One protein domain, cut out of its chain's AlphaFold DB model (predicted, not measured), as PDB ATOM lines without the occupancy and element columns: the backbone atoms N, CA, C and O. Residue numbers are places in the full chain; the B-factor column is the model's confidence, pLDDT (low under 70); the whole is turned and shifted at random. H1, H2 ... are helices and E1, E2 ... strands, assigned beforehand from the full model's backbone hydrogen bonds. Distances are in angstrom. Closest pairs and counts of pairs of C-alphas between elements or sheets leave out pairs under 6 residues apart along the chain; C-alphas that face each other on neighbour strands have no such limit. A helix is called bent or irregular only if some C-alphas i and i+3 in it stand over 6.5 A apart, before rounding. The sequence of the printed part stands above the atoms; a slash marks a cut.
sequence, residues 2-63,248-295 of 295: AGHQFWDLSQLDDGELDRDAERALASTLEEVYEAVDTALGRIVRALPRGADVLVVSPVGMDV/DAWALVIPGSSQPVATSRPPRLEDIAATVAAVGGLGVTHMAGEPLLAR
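What this domain is: This is residues 2 to 63 and 248 to 295 of the 295 residues of an uncharacterized protein of Actinobacteria bacterium (UniProt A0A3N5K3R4). Look first for a ribbon of two antiparallel strands, E1 and E2, with H3 near E1, and a long bent helix, H2, whose arm H2a reaches far from the ribbon. The 110 printed residues hold H1, H2, E1, E2 and H3 in that order, mostly helix, with under half in named elements. The whole is only just loose, close to extended: radius of gyration of the C-alphas 19.4 A, spans 60 by 30 by 17 A.

Where its parts are: Find C-alpha 53 at (272.737, 209.316, 236.002), where E1, residues 53 to 57, begins; E2 is residues 250 to 254. H3, residues 269 to 279, runs 16.3 A to C-alpha 279 at (271.205, 198.471, 236.518). H2, residues 19 to 46, one helix by its hydrogen bonds, is bent, C-alphas 26 and 29 being 7.1 A apart: H2a, residues 19 to 26, 10.6 A; H2b, residues 29 to 46, 26.2 A. H1 is residues 2 to 5.

How they stand to each other: E1 and E2 are antiparallel at 175 degrees, with N 55 and O 252 within hydrogen-bond range at 2.9 A. E1 and H3 are near each other, with 7 pairs of C-alphas within 10 A. H1 and H2b, with its residues 29 to 32 alone, only just touch, with 3 pairs of C-alphas within 8 A, the closest those of Ala 2 and Leu 29, 6.0 A. Every O i to N i+4 pair is within range in H2a and H2b, 6 of 7 in H3; H1 is too short for one.

The domain as a whole: Residues 64 to 247 are not printed; C-alphas 63 and 248 are 13.6 A apart across the cut. The links H1 to H2 and E2 to H3 are long. Residues 14 to 16 have pLDDT under 70.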
ATOM      1  N   ALA A   2     259.131 225.228 224.909       89.44
ATOM      2  CA  ALA A   2     259.883 226.392 224.417       89.44
ATOM      3  C   ALA A   2     260.381 226.231 222.969       89.44
ATOM      4  O   ALA A   2     260.078 227.071 222.133       89.44
ATOM      5  N   GLY A   3     261.000 225.092 222.637       91.12
ATOM      6  CA  GLY A   3     261.437 224.810 221.265       91.12
ATOM      7  C   GLY A   3     260.317 224.774 220.217       91.12
ATOM      8  O   GLY A   3     260.569 225.054 219.062       91.12
ATOM      9  N   HIS A   4     259.057 224.518 220.581       92.00
ATOM     10  CA  HIS A   4     257.965 224.618 219.603       92.00
ATOM     11  C   HIS A   4     257.527 226.058 219.325       92.00
ATOM     12  O   HIS A   4     256.865 226.289 218.321       92.00
ATOM     13  N   GLN A   5     257.826 226.999 220.221       89.56
ATOM     14  CA  GLN A   5     257.259 228.351 220.197       89.56
ATOM     15  C   GLN A   5     258.307 229.418 219.868       89.56
ATOM     16  O   GLN A   5     258.007 230.354 219.133       89.56
ATOM     17  N   PHE A   6     259.546 229.238 220.330       91.06
ATOM     18  CA  PHE A   6     260.598 230.256 220.278       91.06
ATOM     19  C   PHE A   6     261.815 229.850 219.431       91.06
ATOM     20  O   PHE A   6     262.864 230.465 219.565       91.06
ATOM     21  N   TRP A   7     261.718 228.806 218.598       91.50
ATOM     22  CA  TRP A   7     262.860 228.369 217.776       91.50
ATOM     23  C   TRP A   7     263.143 229.309 216.606       91.50
ATOM     24  O   TRP A   7     264.286 229.647 216.329       91.50
ATOM     25  N   ASP A   8     262.079 229.736 215.932       89.06
ATOM     26  CA  ASP A   8     262.124 230.670 214.814       89.06
ATOM     27  C   ASP A   8     261.068 231.759 215.024       89.06
ATOM     28  O   ASP A   8     259.860 231.520 214.953       89.06
ATOM     29  N   LEU A   9     261.528 232.971 215.313       87.38
ATOM     30  CA  LEU A   9     260.651 234.117 215.546       87.38
ATOM     31  C   LEU A   9     260.193 234.780 214.245       87.38
ATOM     32  O   LEU A   9     259.355 235.673 214.297       87.38
ATOM     33  N   SER A  10     260.663 234.321 213.079       80.62
ATOM     34  CA  SER A  10     260.306 234.908 211.785       80.62
ATOM     35  C   SER A  10     258.805 234.838 211.473       80.62
ATOM     36  O   SER A  10     258.319 235.577 210.621       80.62
ATOM     37  N   GLN A  11     258.047 233.970 212.147       77.50
ATOM     38  CA  GLN A  11     256.589 233.892 212.008       77.50
ATOM     39  C   GLN A  11     255.829 235.049 212.682       77.50
ATOM     40  O   GLN A  11     254.622 235.167 212.486       77.50
ATOM     41  N   LEU A  12     256.499 235.848 213.514       79.00
ATOM     42  CA  LEU A  12     255.905 237.009 214.167       79.00
ATOM     43  C   LEU A  12     255.937 238.206 213.210       79.00
ATOM     44  O   LEU A  12     256.872 238.353 212.427       79.00
ATOM     45  N   ASP A  13     254.893 239.032 213.253       70.38
ATOM     46  CA  ASP A  13     254.840 240.268 212.477       70.38
ATOM     47  C   ASP A  13     255.631 241.357 213.214       70.38
ATOM     48  O   ASP A  13     255.246 241.785 214.307       70.38
ATOM     49  N   ASP A  14     256.739 241.801 212.612       61.59
ATOM     50  CA  ASP A  14     257.627 242.842 213.146       61.59
ATOM     51  C   ASP A  14     256.877 244.166 213.416       61.59
ATOM     52  O   ASP A  14     257.333 245.006 214.188       61.59
ATOM     53  N   GLY A  15     255.707 244.380 212.793       63.12
ATOM     54  CA  GLY A  15     254.884 245.573 213.000       63.12
ATOM     55  C   GLY A  15     254.055 245.585 214.292       63.12
ATOM     56  O   GLY A  15     253.564 246.649 214.678       63.12
ATOM     57  N   GLU A  16     253.875 244.436 214.953       67.94
ATOM     58  CA  GLU A  16     253.002 244.297 216.132       67.94
ATOM     59  C   GLU A  16     253.760 244.248 217.468       67.94
ATOM     60  O   GLU A  16     253.143 244.386 218.530       67.94
ATOM     61  N   LEU A  17     255.083 244.067 217.442       79.00
ATOM     62  CA  LEU A  17     255.906 243.929 218.640       79.00
ATOM     63  C   LEU A  17     256.641 245.230 218.962       79.00
ATOM     64  O   LEU A  17     257.183 245.904 218.090       79.00
ATOM     65  N   ASP A  18     256.679 245.592 220.244       86.31
ATOM     66  CA  ASP A  18     257.620 246.608 220.701       86.31
ATOM     67  C   ASP A  18     259.016 245.999 220.917       86.31
ATOM     68  O   ASP A  18     259.199 244.785 221.041       86.31
ATOM     69  N   ARG A  19     260.027 246.870 220.999       84.38
ATOM     70  CA  ARG A  19     261.428 246.451 221.156       84.38
ATOM     71  C   ARG A  19     261.691 245.654 222.432       84.38
ATOM     72  O   ARG A  19     262.718 244.982 222.515       84.38
ATOM     73  N   ASP A  20     260.859 245.794 223.457       87.31
ATOM     74  CA  ASP A  20     261.050 245.095 224.725       87.31
ATOM     75  C   ASP A  20     260.522 243.662 224.604       87.31
ATOM     76  O   ASP A  20     261.212 242.721 225.007       87.31
ATOM     77  N   ALA A  21     259.365 243.488 223.961       86.25
ATOM     78  CA  ALA A  21     258.802 242.194 223.608       86.25
ATOM     79  C   ALA A  21     259.723 241.412 222.659       86.25
ATOM     80  O   ALA A  21     259.988 240.239 222.913       86.25
ATOM     81  N   GLU A  22     260.274 242.053 221.623       85.81
ATOM     82  CA  GLU A  22     261.241 241.424 220.712       85.81
ATOM     83  C   GLU A  22     262.456 240.865 221.458       85.81
ATOM     84  O   GLU A  22     262.823 239.702 221.279       85.81
ATOM     85  N   ARG A  23     263.068 241.676 222.336       86.94
ATOM     86  CA  ARG A  23     264.235 241.246 223.120       86.94
ATOM     87  C   ARG A  23     263.895 240.081 224.041       86.94
ATOM     88  O   ARG A  23     264.666 239.129 224.094       86.94
ATOM     89  N   ALA A  24     262.755 240.145 224.727       90.25
ATOM     90  CA  ALA A  24     262.317 239.075 225.616       90.25
ATOM     91  C   ALA A  24     262.091 237.761 224.855       90.25
ATOM     92  O   ALA A  24     262.540 236.703 225.288       90.25
ATOM     93  N   LEU A  25     261.429 237.811 223.697       89.94
ATOM     94  CA  LEU A  25     261.178 236.622 222.881       89.94
ATOM     95  C   LEU A  25     262.478 236.008 222.350       89.94
ATOM     96  O   LEU A  25     262.614 234.784 222.364       89.94
ATOM     97  N   ALA A  26     263.435 236.842 221.936       87.94
ATOM     98  CA  ALA A  26     264.727 236.398 221.420       87.94
ATOM     99  C   ALA A  26     265.585 235.675 222.473       87.94
ATOM    100  O   ALA A  26     266.259 234.705 222.131       87.94
ATOM    101  N   SER A  27     265.545 236.097 223.744       92.75
ATOM    102  CA  SER A  27     266.308 235.454 224.826       92.75
ATOM    103  C   SER A  27     265.581 234.280 225.487       92.75
ATOM    104  O   SER A  27     266.221 233.422 226.091       92.75
ATOM    105  N   THR A  28     264.251 234.187 225.343       93.94
ATOM    106  CA  THR A  28     263.415 233.209 226.064       93.94
ATOM    107  C   THR A  28     263.901 231.764 225.910       93.94
ATOM    108  O   THR A  28     263.867 230.996 226.873       93.94
ATOM    109  N   LEU A  29     264.323 231.347 224.709       93.69
ATOM    110  CA  LEU A  29     264.757 229.964 224.499       93.69
ATOM    111  C   LEU A  29     266.032 229.650 225.294       93.69
ATOM    112  O   LEU A  29     266.086 228.615 225.958       93.69
ATOM    113  N   GLU A  30     267.017 230.548 225.254       94.56
ATOM    114  CA  GLU A  30     268.277 230.434 225.995       94.56
ATOM    115  C   GLU A  30     268.029 230.439 227.508       94.56
ATOM    116  O   GLU A  30     268.435 229.502 228.194       94.56
ATOM    117  N   GLU A  31     267.246 231.397 228.009       96.19
ATOM    118  CA  GLU A  31     266.877 231.499 229.429       96.19
ATOM    119  C   GLU A  31     266.195 230.222 229.952       96.19
ATOM    120  O   GLU A  31     266.433 229.782 231.081       96.19
ATOM    121  N   VAL A  32     265.356 229.578 229.129       95.75
ATOM    122  CA  VAL A  32     264.742 228.291 229.484       95.75
ATOM    123  C   VAL A  32     265.797 227.191 229.600       95.75
ATOM    124  O   VAL A  32     265.729 226.399 230.543       95.75
ATOM    125  N   TYR A  33     266.767 227.119 228.685       94.19
ATOM    126  CA  TYR A  33     267.850 226.137 228.776       94.19
ATOM    127  C   TYR A  33     268.758 226.388 229.987       94.19
ATOM    128  O   TYR A  33     269.086 225.432 230.688       94.19
ATOM    129  N   GLU A  34     269.082 227.642 230.308       97.44
ATOM    130  CA  GLU A  34     269.832 228.006 231.521       97.44
ATOM    131  C   GLU A  34     269.089 227.603 232.806       97.44
ATOM    132  O   GLU A  34     269.676 227.070 233.758       97.44
ATOM    133  N   ALA A  35     267.771 227.815 232.840       97.25
ATOM    134  CA  ALA A  35     266.934 227.406 233.961       97.25
ATOM    135  C   ALA A  35     266.877 225.876 234.105       97.25
ATOM    136  O   ALA A  35     266.930 225.360 235.228       97.25
ATOM    137  N   VAL A  36     266.798 225.144 232.985       95.38
ATOM    138  CA  VAL A  36     266.850 223.673 232.961       95.38
ATOM    139  C   VAL A  36     268.208 223.170 233.448       95.38
ATOM    140  O   VAL A  36     268.233 222.298 234.313       95.38
ATOM    141  N   ASP A  37     269.317 223.738 232.975       96.31
ATOM    142  CA  ASP A  37     270.669 223.386 233.428       96.31
ATOM    143  C   ASP A  37     270.828 223.603 234.941       96.31
ATOM    144  O   ASP A  37     271.197 222.694 235.690       96.31
ATOM    145  N   THR A  38     270.395 224.767 235.433       98.12
ATOM    146  CA  THR A  38     270.387 225.077 236.869       98.12
ATOM    147  C   THR A  38     269.563 224.059 237.666       98.12
ATOM    148  O   THR A  38     269.967 223.643 238.761       98.12
ATOM    149  N   ALA A  39     268.399 223.650 237.153       97.50
ATOM    150  CA  ALA A  39     267.543 222.655 237.791       97.50
ATOM    151  C   ALA A  39     268.191 221.260 237.798       97.50
ATOM    152  O   ALA A  39     268.215 220.612 238.849       97.50
ATOM    153  N   LEU A  40     268.786 220.830 236.681       96.00
ATOM    154  CA  LEU A  40     269.549 219.582 236.586       96.00
ATOM    155  C   LEU A  40     270.705 219.574 237.591       96.00
ATOM    156  O   LEU A  40     270.844 218.622 238.358       96.00
ATOM    157  N   GLY A  41     271.462 220.667 237.692       96.50
ATOM    158  CA  GLY A  41     272.544 220.806 238.666       96.50
ATOM    159  C   GLY A  41     272.077 220.738 240.126       96.50
ATOM    160  O   GLY A  41     272.829 220.300 241.001       96.50
ATOM    161  N   ARG A  42     270.841 221.155 240.439       98.00
ATOM    162  CA  ARG A  42     270.242 220.969 241.778       98.00
ATOM    163  C   ARG A  42     269.871 219.509 242.031       98.00
ATOM    164  O   ARG A  42     270.168 219.009 243.112       98.00
ATOM    165  N   ILE A  43     269.271 218.838 241.047       96.88
ATOM    166  CA  ILE A  43     268.896 217.419 241.136       96.88
ATOM    167  C   ILE A  43     270.147 216.563 241.338       96.88
ATOM    168  O   ILE A  43     270.219 215.824 242.315       96.88
ATOM    169  N   VAL A  44     271.162 216.725 240.483       95.69
ATOM    170  CA  VAL A  44     272.407 215.940 240.532       95.69
ATOM    171  C   VAL A  44     273.117 216.091 241.880       95.69
ATOM    172  O   VAL A  44     273.550 215.095 242.453       95.69
ATOM    173  N   ARG A  45     273.183 217.305 242.445       96.06
ATOM    174  CA  ARG A  45     273.792 217.538 243.772       96.06
ATOM    175  C   ARG A  45     273.044 216.875 244.930       96.06
ATOM    176  O   ARG A  45     273.651 216.655 245.974       96.06
ATOM    177  N   ALA A  46     271.751 216.607 244.775       97.75
ATOM    178  CA  ALA A  46     270.936 215.956 245.796       97.75
ATOM    179  C   ALA A  46     270.994 214.419 245.725       97.75
ATOM    180  O   ALA A  46     270.538 213.754 246.657       97.75
ATOM    181  N   LEU A  47     271.532 213.847 244.642       97.25
ATOM    182  CA  LEU A  47     271.645 212.399 244.484       97.25
ATOM    183  C   LEU A  47     272.671 211.801 245.464       97.25
ATOM    184  O   LEU A  47     273.668 212.447 245.805       97.25
ATOM    185  N   PRO A  48     272.464 210.551 245.920       96.38
ATOM    186  CA  PRO A  48     273.442 209.867 246.753       96.38
ATOM    187  C   PRO A  48     274.745 209.617 245.984       96.38
ATOM    188  O   PRO A  48     274.764 209.481 244.759       96.38
ATOM    189  N   ARG A  49     275.856 209.498 246.722       93.25
ATOM    190  CA  ARG A  49     277.134 209.072 246.136       93.25
ATOM    191  C   ARG A  49     276.968 207.701 245.476       93.25
ATOM    192  O   ARG A  49     276.410 206.799 246.092       93.25
ATOM    193  N   GLY A  50     277.485 207.561 244.255       93.50
ATOM    194  CA  GLY A  50     277.371 206.327 243.473       93.50
ATOM    195  C   GLY A  50     276.072 206.192 242.672       93.50
ATOM    196  O   GLY A  50     275.863 205.161 242.046       93.50
ATOM    197  N   ALA A  51     275.199 207.205 242.648       96.12
ATOM    198  CA  ALA A  51     274.054 207.194 241.742       96.12
ATOM    199  C   ALA A  51     274.510 207.213 240.274       96.12
ATOM    200  O   ALA A  51     275.282 208.085 239.877       96.12
ATOM    201  N   ASP A  52     273.997 206.278 239.476       96.50
ATOM    202  CA  ASP A  52     274.098 206.342 238.020       96.50
ATOM    203  C   ASP A  52     273.110 207.390 237.495       96.50
ATOM    204  O   ASP A  52     271.957 207.448 237.935       96.50
ATOM    205  N   VAL A  53     273.550 208.229 236.558       96.56
ATOM    206  CA  VAL A  53     272.737 209.316 236.002       96.56
ATOM    207  C   VAL A  53     272.587 209.128 234.500       96.56
ATOM    208  O   VAL A  53     273.572 208.990 233.778       96.56
ATOM    209  N   LEU A  54     271.342 209.164 234.029       95.75
ATOM    210  CA  LEU A  54     271.011 209.226 232.611       95.75
ATOM    211  C   LEU A  54     270.239 210.519 232.345       95.75
ATOM    212  O   LEU A  54     269.176 210.737 232.925       95.75
ATOM    213  N   VAL A  55     270.759 211.361 231.455       95.38
ATOM    214  CA  VAL A  55     270.040 212.521 230.905       95.38
ATOM    215  C   VAL A  55     269.763 212.217 229.447       95.38
ATOM    216  O   VAL A  55     270.702 211.975 228.698       95.38
ATOM    217  N   VAL A  56     268.493 212.182 229.045       94.56
ATOM    218  CA  VAL A  56     268.085 211.671 227.730       94.56
ATOM    219  C   VAL A  56     267.198 212.684 227.023       94.56
ATOM    220  O   VAL A  56     266.211 213.147 227.595       94.56
ATOM    221  N   SER A  57     267.512 212.963 225.760       92.81
ATOM    222  CA  SER A  57     266.610 213.609 224.811       92.81
ATOM    223  C   SER A  57     266.227 212.592 223.733       92.81
ATOM    224  O   SER A  57     267.075 212.220 222.923       92.81
ATOM    225  N   PRO A  58     264.974 212.101 223.701       90.75
ATOM    226  CA  PRO A  58     264.568 211.043 222.772       90.75
ATOM    227  C   PRO A  58     264.401 211.527 221.326       90.75
ATOM    228  O   PRO A  58     264.283 210.709 220.420       90.75
ATOM    229  N   VAL A  59     264.354 212.841 221.117       90.44
ATOM    230  CA  VAL A  59     264.201 213.505 219.820       90.44
ATOM    231  C   VAL A  59     264.960 214.828 219.847       90.44
ATOM    232  O   VAL A  59     265.135 215.418 220.920       90.44
ATOM    233  N   GLY A  60     265.387 215.301 218.679       90.69
ATOM    234  CA  GLY A  60     265.922 216.650 218.534       90.69
ATOM    235  C   GLY A  60     264.822 217.701 218.393       90.69
ATOM    236  O   GLY A  60     263.621 217.424 218.528       90.69
ATOM    237  N   MET A  61     265.254 218.927 218.129       92.44
ATOM    238  CA  MET A  61     264.405 220.071 217.828       92.44
ATOM    239  C   MET A  61     265.128 220.937 216.802       92.44
ATOM    240  O   MET A  61     266.315 221.197 216.974       92.44
ATOM    241  N   ASP A  62     264.414 221.372 215.770       93.38
ATOM    242  CA  ASP A  62     264.886 222.382 214.823       93.38
ATOM    243  C   ASP A  62     263.705 223.207 214.285       93.38
ATOM    244  O   ASP A  62     262.570 223.030 214.731       93.38
ATOM    245  N   VAL A  63     263.948 224.114 213.338       93.50
ATOM    246  CA  VAL A  63     262.934 224.927 212.676       93.50
ATOM    247  C   VAL A  63     261.851 224.032 212.087       93.50
ATOM    248  O   VAL A  63     262.104 222.962 211.534       93.50
ATOM    249  N   ASP A 248     268.274 212.689 215.879       85.38
ATOM    250  CA  ASP A 248     269.005 213.539 216.835       85.38
ATOM    251  C   ASP A 248     268.723 213.193 218.306       85.38
ATOM    252  O   ASP A 248     268.811 214.035 219.203       85.38
ATOM    253  N   ALA A 249     268.339 211.943 218.572       90.44
ATOM    254  CA  ALA A 249     268.238 211.455 219.939       90.44
ATOM    255  C   ALA A 249     269.637 211.386 220.564       90.44
ATOM    256  O   ALA A 249     270.579 210.884 219.952       90.44
ATOM    257  N   TRP A 250     269.772 211.838 221.806       92.06
ATOM    258  CA  TRP A 250     271.038 211.782 222.529       92.06
ATOM    259  C   TRP A 250     270.822 211.456 224.000       92.06
ATOM    260  O   TRP A 250     269.752 211.683 224.571       92.06
ATOM    261  N   ALA A 251     271.865 210.921 224.626       94.25
ATOM    262  CA  ALA A 251     271.888 210.685 226.055       94.25
ATOM    263  C   ALA A 251     273.279 210.946 226.634       94.25
ATOM    264  O   ALA A 251     274.291 210.584 226.032       94.25
ATOM    265  N   LEU A 252     273.321 211.530 227.828       94.88
ATOM    266  CA  LEU A 252     274.485 211.507 228.704       94.88
ATOM    267  C   LEU A 252     274.292 210.367 229.699       94.88
ATOM    268  O   LEU A 252     273.322 210.363 230.456       94.88
ATOM    269  N   VAL A 253     275.213 209.407 229.687       95.94
ATOM    270  CA  VAL A 253     275.204 208.244 230.578       95.94
ATOM    271  C   VAL A 253     276.421 208.342 231.488       95.94
ATOM    272  O   VAL A 253     277.556 208.224 231.032       95.94
ATOM    273  N   ILE A 254     276.180 208.609 232.767       95.50
ATOM    274  CA  ILE A 254     277.215 208.884 233.761       95.50
ATOM    275  C   ILE A 254     277.162 207.771 234.814       95.50
ATOM    276  O   ILE A 254     276.237 207.757 235.632       95.50
ATOM    277  N   PRO A 255     278.119 206.829 234.806       95.81
ATOM    278  CA  PRO A 255     278.190 205.790 235.824       95.81
ATOM    279  C   PRO A 255     278.559 206.388 237.187       95.81
ATOM    280  O   PRO A 255     279.471 207.207 237.299       95.81
ATOM    281  N   GLY A 256     277.860 205.948 238.227       95.44
ATOM    282  CA  GLY A 256     278.203 206.167 239.625       95.44
ATOM    283  C   GLY A 256     278.777 204.892 240.238       95.44
ATOM    284  O   GLY A 256     279.971 204.816 240.519       95.44
ATOM    285  N   SER A 257     277.921 203.896 240.462       95.19
ATOM    286  CA  SER A 257     278.305 202.580 240.993       95.19
ATOM    287  C   SER A 257     278.290 201.485 239.934       95.19
ATOM    288  O   SER A 257     278.936 200.460 240.139       95.19
ATOM    289  N   SER A 258     277.592 201.699 238.821       96.81
ATOM    290  CA  SER A 258     277.629 200.794 237.677       96.81
ATOM    291  C   SER A 258     278.876 201.031 236.820       96.81
ATOM    292  O   SER A 258     279.555 202.052 236.934       96.81
ATOM    293  N   GLN A 259     279.181 200.084 235.938       96.06
ATOM    294  CA  GLN A 259     280.272 200.159 234.971       96.06
ATOM    295  C   GLN A 259     279.722 200.278 233.546       96.06
ATOM    296  O   GLN A 259     278.716 199.634 233.234       96.06
ATOM    297  N   PRO A 260     280.371 201.061 232.665       96.50
ATOM    298  CA  PRO A 260     280.051 201.072 231.246       96.50
ATOM    299  C   PRO A 260     280.180 199.691 230.614       96.50
ATOM    300  O   PRO A 260     281.126 198.949 230.889       96.50
ATOM    301  N   VAL A 261     279.252 199.379 229.718       94.75
ATOM    302  CA  VAL A 261     279.249 198.151 228.926       94.75
ATOM    303  C   VAL A 261     279.403 198.521 227.459       94.75
ATOM    304  O   VAL A 261     278.767 199.449 226.963       94.75
ATOM    305  N   ALA A 262     280.276 197.798 226.760       92.00
ATOM    306  CA  ALA A 262     280.430 197.960 225.324       92.00
ATOM    307  C   ALA A 262     279.230 197.339 224.597       92.00
ATOM    308  O   ALA A 262     278.903 196.172 224.818       92.00
ATOM    309  N   THR A 263     278.613 198.106 223.704       92.12
ATOM    310  CA  THR A 263     277.556 197.628 222.811       92.12
ATOM    311  C   THR A 263     278.147 197.053 221.525       92.12
ATOM    312  O   THR A 263     279.232 197.436 221.082       92.12
ATOM    313  N   SER A 264     277.419 196.138 220.887       94.88
ATOM    314  CA  SER A 264     277.792 195.534 219.599       94.88
ATOM    315  C   SER A 264     277.600 196.482 218.407       94.88
ATOM    316  O   SER A 264     278.137 196.269 217.318       94.88
ATOM    317  N   ARG A 265     276.814 197.538 218.622       94.81
ATOM    318  CA  ARG A 265     276.395 198.540 217.640       94.81
ATOM    319  C   ARG A 265     276.416 199.943 218.256       94.81
ATOM    320  O   ARG A 265     276.433 200.052 219.484       94.81
ATOM    321  N   PRO A 266     276.350 201.020 217.447       93.44
ATOM    322  CA  PRO A 266     276.094 202.354 217.975       93.44
ATOM    323  C   PRO A 266     274.872 202.358 218.916       93.44
ATOM    324  O   PRO A 266     273.879 201.682 218.596       93.44
ATOM    325  N   PRO A 267     274.941 203.080 220.053       93.25
ATOM    326  CA  PRO A 267     273.823 203.196 220.979       93.25
ATOM    327  C   PRO A 267     272.554 203.704 220.295       93.25
ATOM    328  O   PRO A 267     272.606 204.539 219.391       93.25
ATOM    329  N   ARG A 268     271.409 203.198 220.738       93.00
ATOM    330  CA  ARG A 268     270.071 203.562 220.266       93.00
ATOM    331  C   ARG A 268     269.160 203.890 221.437       93.00
ATOM    332  O   ARG A 268     269.467 203.597 222.589       93.00
ATOM    333  N   LEU A 269     268.004 204.476 221.147       92.25
ATOM    334  CA  LEU A 269     267.071 204.910 222.182       92.25
ATOM    335  C   LEU A 269     266.557 203.741 223.044       92.25
ATOM    336  O   LEU A 269     266.403 203.891 224.255       92.25
ATOM    337  N   GLU A 270     266.346 202.562 222.453       93.81
ATOM    338  CA  GLU A 270     265.931 201.351 223.172       93.81
ATOM    339  C   GLU A 270     266.958 200.865 224.215       93.81
ATOM    340  O   GLU A 270     266.584 200.197 225.184       93.81
ATOM    341  N   ASP A 271     268.229 201.253 224.072       95.62
ATOM    342  CA  ASP A 271     269.310 200.886 224.991       95.62
ATOM    343  C   ASP A 271     269.152 201.577 226.348       95.62
ATOM    344  O   ASP A 271     269.577 201.039 227.369       95.62
ATOM    345  N   ILE A 272     268.466 202.723 226.412       95.62
ATOM    346  CA  ILE A 272     268.165 203.415 227.676       95.62
ATOM    347  C   ILE A 272     267.294 202.535 228.573       95.62
ATOM    348  O   ILE A 272     267.596 202.355 229.753       95.62
ATOM    349  N   ALA A 273     266.240 201.938 228.015       95.62
ATOM    350  CA  ALA A 273     265.364 201.052 228.772       95.62
ATOM    351  C   ALA A 273     266.112 199.788 229.226       95.62
ATOM    352  O   ALA A 273     265.980 199.380 230.381       95.62
ATOM    353  N   ALA A 274     266.931 199.199 228.345       96.38
ATOM    354  CA  ALA A 274     267.758 198.039 228.678       96.38
ATOM    355  C   ALA A 274     268.787 198.362 229.774       96.38
ATOM    356  O   ALA A 274     268.994 197.564 230.685       96.38
ATOM    357  N   THR A 275     269.369 199.560 229.737       96.81
ATOM    358  CA  THR A 275     270.303 200.059 230.754       96.81
ATOM    359  C   THR A 275     269.635 200.168 232.118       96.81
ATOM    360  O   THR A 275     270.153 199.641 233.098       96.81
ATOM    361  N   VAL A 276     268.457 200.798 232.194       95.69
ATOM    362  CA  VAL A 276     267.709 200.927 233.456       95.69
ATOM    363  C   VAL A 276     267.326 199.553 234.011       95.69
ATOM    364  O   VAL A 276     267.458 199.322 235.213       95.69
ATOM    365  N   ALA A 277     266.901 198.622 233.153       95.56
ATOM    366  CA  ALA A 277     266.586 197.255 233.559       95.56
ATOM    367  C   ALA A 277     267.820 196.520 234.114       95.56
ATOM    368  O   ALA A 277     267.757 195.982 235.221       95.56
ATOM    369  N   ALA A 278     268.950 196.557 233.403       95.56
ATOM    370  CA  ALA A 278     270.189 195.900 233.816       95.56
ATOM    371  C   ALA A 278     270.744 196.469 235.132       95.56
ATOM    372  O   ALA A 278     271.045 195.713 236.056       95.56
ATOM    373  N   VAL A 279     270.800 197.799 235.268       95.25
ATOM    374  CA  VAL A 279     271.205 198.471 236.518       95.25
ATOM    375  C   VAL A 279     270.212 198.191 237.652       95.25
ATOM    376  O   VAL A 279     270.590 198.164 238.824       95.25
ATOM    377  N   GLY A 280     268.943 197.932 237.333       93.81
ATOM    378  CA  GLY A 280     267.922 197.471 238.275       93.81
ATOM    379  C   GLY A 280     268.037 195.996 238.682       93.81
ATOM    380  O   GLY A 280     267.268 195.555 239.534       93.81
ATOM    381  N   GLY A 281     268.970 195.230 238.105       93.62
ATOM    382  CA  GLY A 281     269.113 193.789 238.341       93.62
ATOM    383  C   GLY A 281     268.063 192.934 237.622       93.62
ATOM    384  O   GLY A 281     267.848 191.782 237.996       93.62
ATOM    385  N   LEU A 282     267.387 193.488 236.613       93.88
ATOM    386  CA  LEU A 282     266.407 192.783 235.792       93.88
ATOM    387  C   LEU A 282     267.075 192.201 234.541       93.88
ATOM    388  O   LEU A 282     267.988 192.790 233.964       93.88
ATOM    389  N   GLY A 283     266.594 191.038 234.099       91.50
ATOM    390  CA  GLY A 283     267.053 190.419 232.855       91.50
ATOM    391  C   GLY A 283     266.595 191.201 231.621       91.50
ATOM    392  O   GLY A 283     265.448 191.638 231.549       91.50
ATOM    393  N   VAL A 284     267.476 191.323 230.626       93.19
ATOM    394  CA  VAL A 284     267.241 192.109 229.395       93.19
ATOM    395  C   VAL A 284     267.031 191.254 228.141       93.19
ATOM    396  O   VAL A 284     266.866 191.783 227.051       93.19
ATOM    397  N   THR A 285     266.987 189.925 228.275       89.88
ATOM    398  CA  THR A 285     266.956 188.964 227.152       89.88
ATOM    399  C   THR A 285     265.775 189.148 226.188       89.88
ATOM    400  O   THR A 285     265.860 188.742 225.035       89.88
ATOM    401  N   HIS A 286     264.674 189.756 226.639       89.88
ATOM    402  CA  HIS A 286     263.483 190.018 225.819       89.88
ATOM    403  C   HIS A 286     263.375 191.471 225.332       89.88
ATOM    404  O   HIS A 286     262.357 191.851 224.756       89.88
ATOM    405  N   MET A 287     264.387 192.298 225.592       93.62
ATOM    406  CA  MET A 287     264.414 193.698 225.180       93.62
ATOM    407  C   MET A 287     265.141 193.841 223.843       93.62
ATOM    408  O   MET A 287     266.058 193.087 223.536       93.62
ATOM    409  N   ALA A 288     264.735 194.828 223.042       91.94
ATOM    410  CA  ALA A 288     265.413 195.148 221.783       91.94
ATOM    411  C   ALA A 288     266.760 195.874 221.991       91.94
ATOM    412  O   ALA A 288     267.617 195.861 221.106       91.94
ATOM    413  N   GLY A 289     266.919 196.538 223.141       94.75
ATOM    414  CA  GLY A 289     268.102 197.322 223.479       94.75
ATOM    415  C   GLY A 289     269.208 196.510 224.151       94.75
ATOM    416  O   GLY A 289     268.948 195.503 224.808       94.75
ATOM    417  N   GLU A 290     270.436 197.003 224.028       95.81
ATOM    418  CA  GLU A 290     271.622 196.522 224.737       95.81
ATOM    419  C   GLU A 290     271.929 197.466 225.913       95.81
ATOM    420  O   GLU A 290     271.904 198.682 225.732       95.81
ATOM    421  N   PRO A 291     272.207 196.966 227.130       96.62
ATOM    422  CA  PRO A 291     272.566 197.833 228.248       96.62
ATOM    423  C   PRO A 291     273.856 198.614 227.986       96.62
ATOM    424  O   PRO A 291     274.853 198.050 227.545       96.62
ATOM    425  N   LEU A 292     273.851 199.897 228.343       97.00
ATOM    426  CA  LEU A 292     275.018 200.783 228.314       97.00
ATOM    427  C   LEU A 292     275.785 200.766 229.643       97.00
ATOM    428  O   LEU A 292     276.956 201.133 229.685       97.00
ATOM    429  N   LEU A 293     275.126 200.342 230.726       96.88
ATOM    430  CA  LEU A 293     275.686 200.171 232.065       96.88
ATOM    431  C   LEU A 293     275.274 198.810 232.644       96.88
ATOM    432  O   LEU A 293     274.187 198.309 232.348       96.88
ATOM    433  N   ALA A 294     276.106 198.262 233.528       93.06
ATOM    434  CA  ALA A 294     275.798 197.098 234.357       93.06
ATOM    435  C   ALA A 294     276.378 197.262 235.771       93.06
ATOM    436  O   ALA A 294     277.385 197.949 235.945       93.06
ATOM    437  N   ARG A 295     275.737 196.644 236.770       88.31
ATOM    438  CA  ARG A 295     276.249 196.596 238.150       88.31
ATOM    439  C   ARG A 295     277.424 195.641 238.306       88.31
ATOM    440  O   ARG A 295     277.424 194.600 237.613       88.31
TER     441      ARG A 295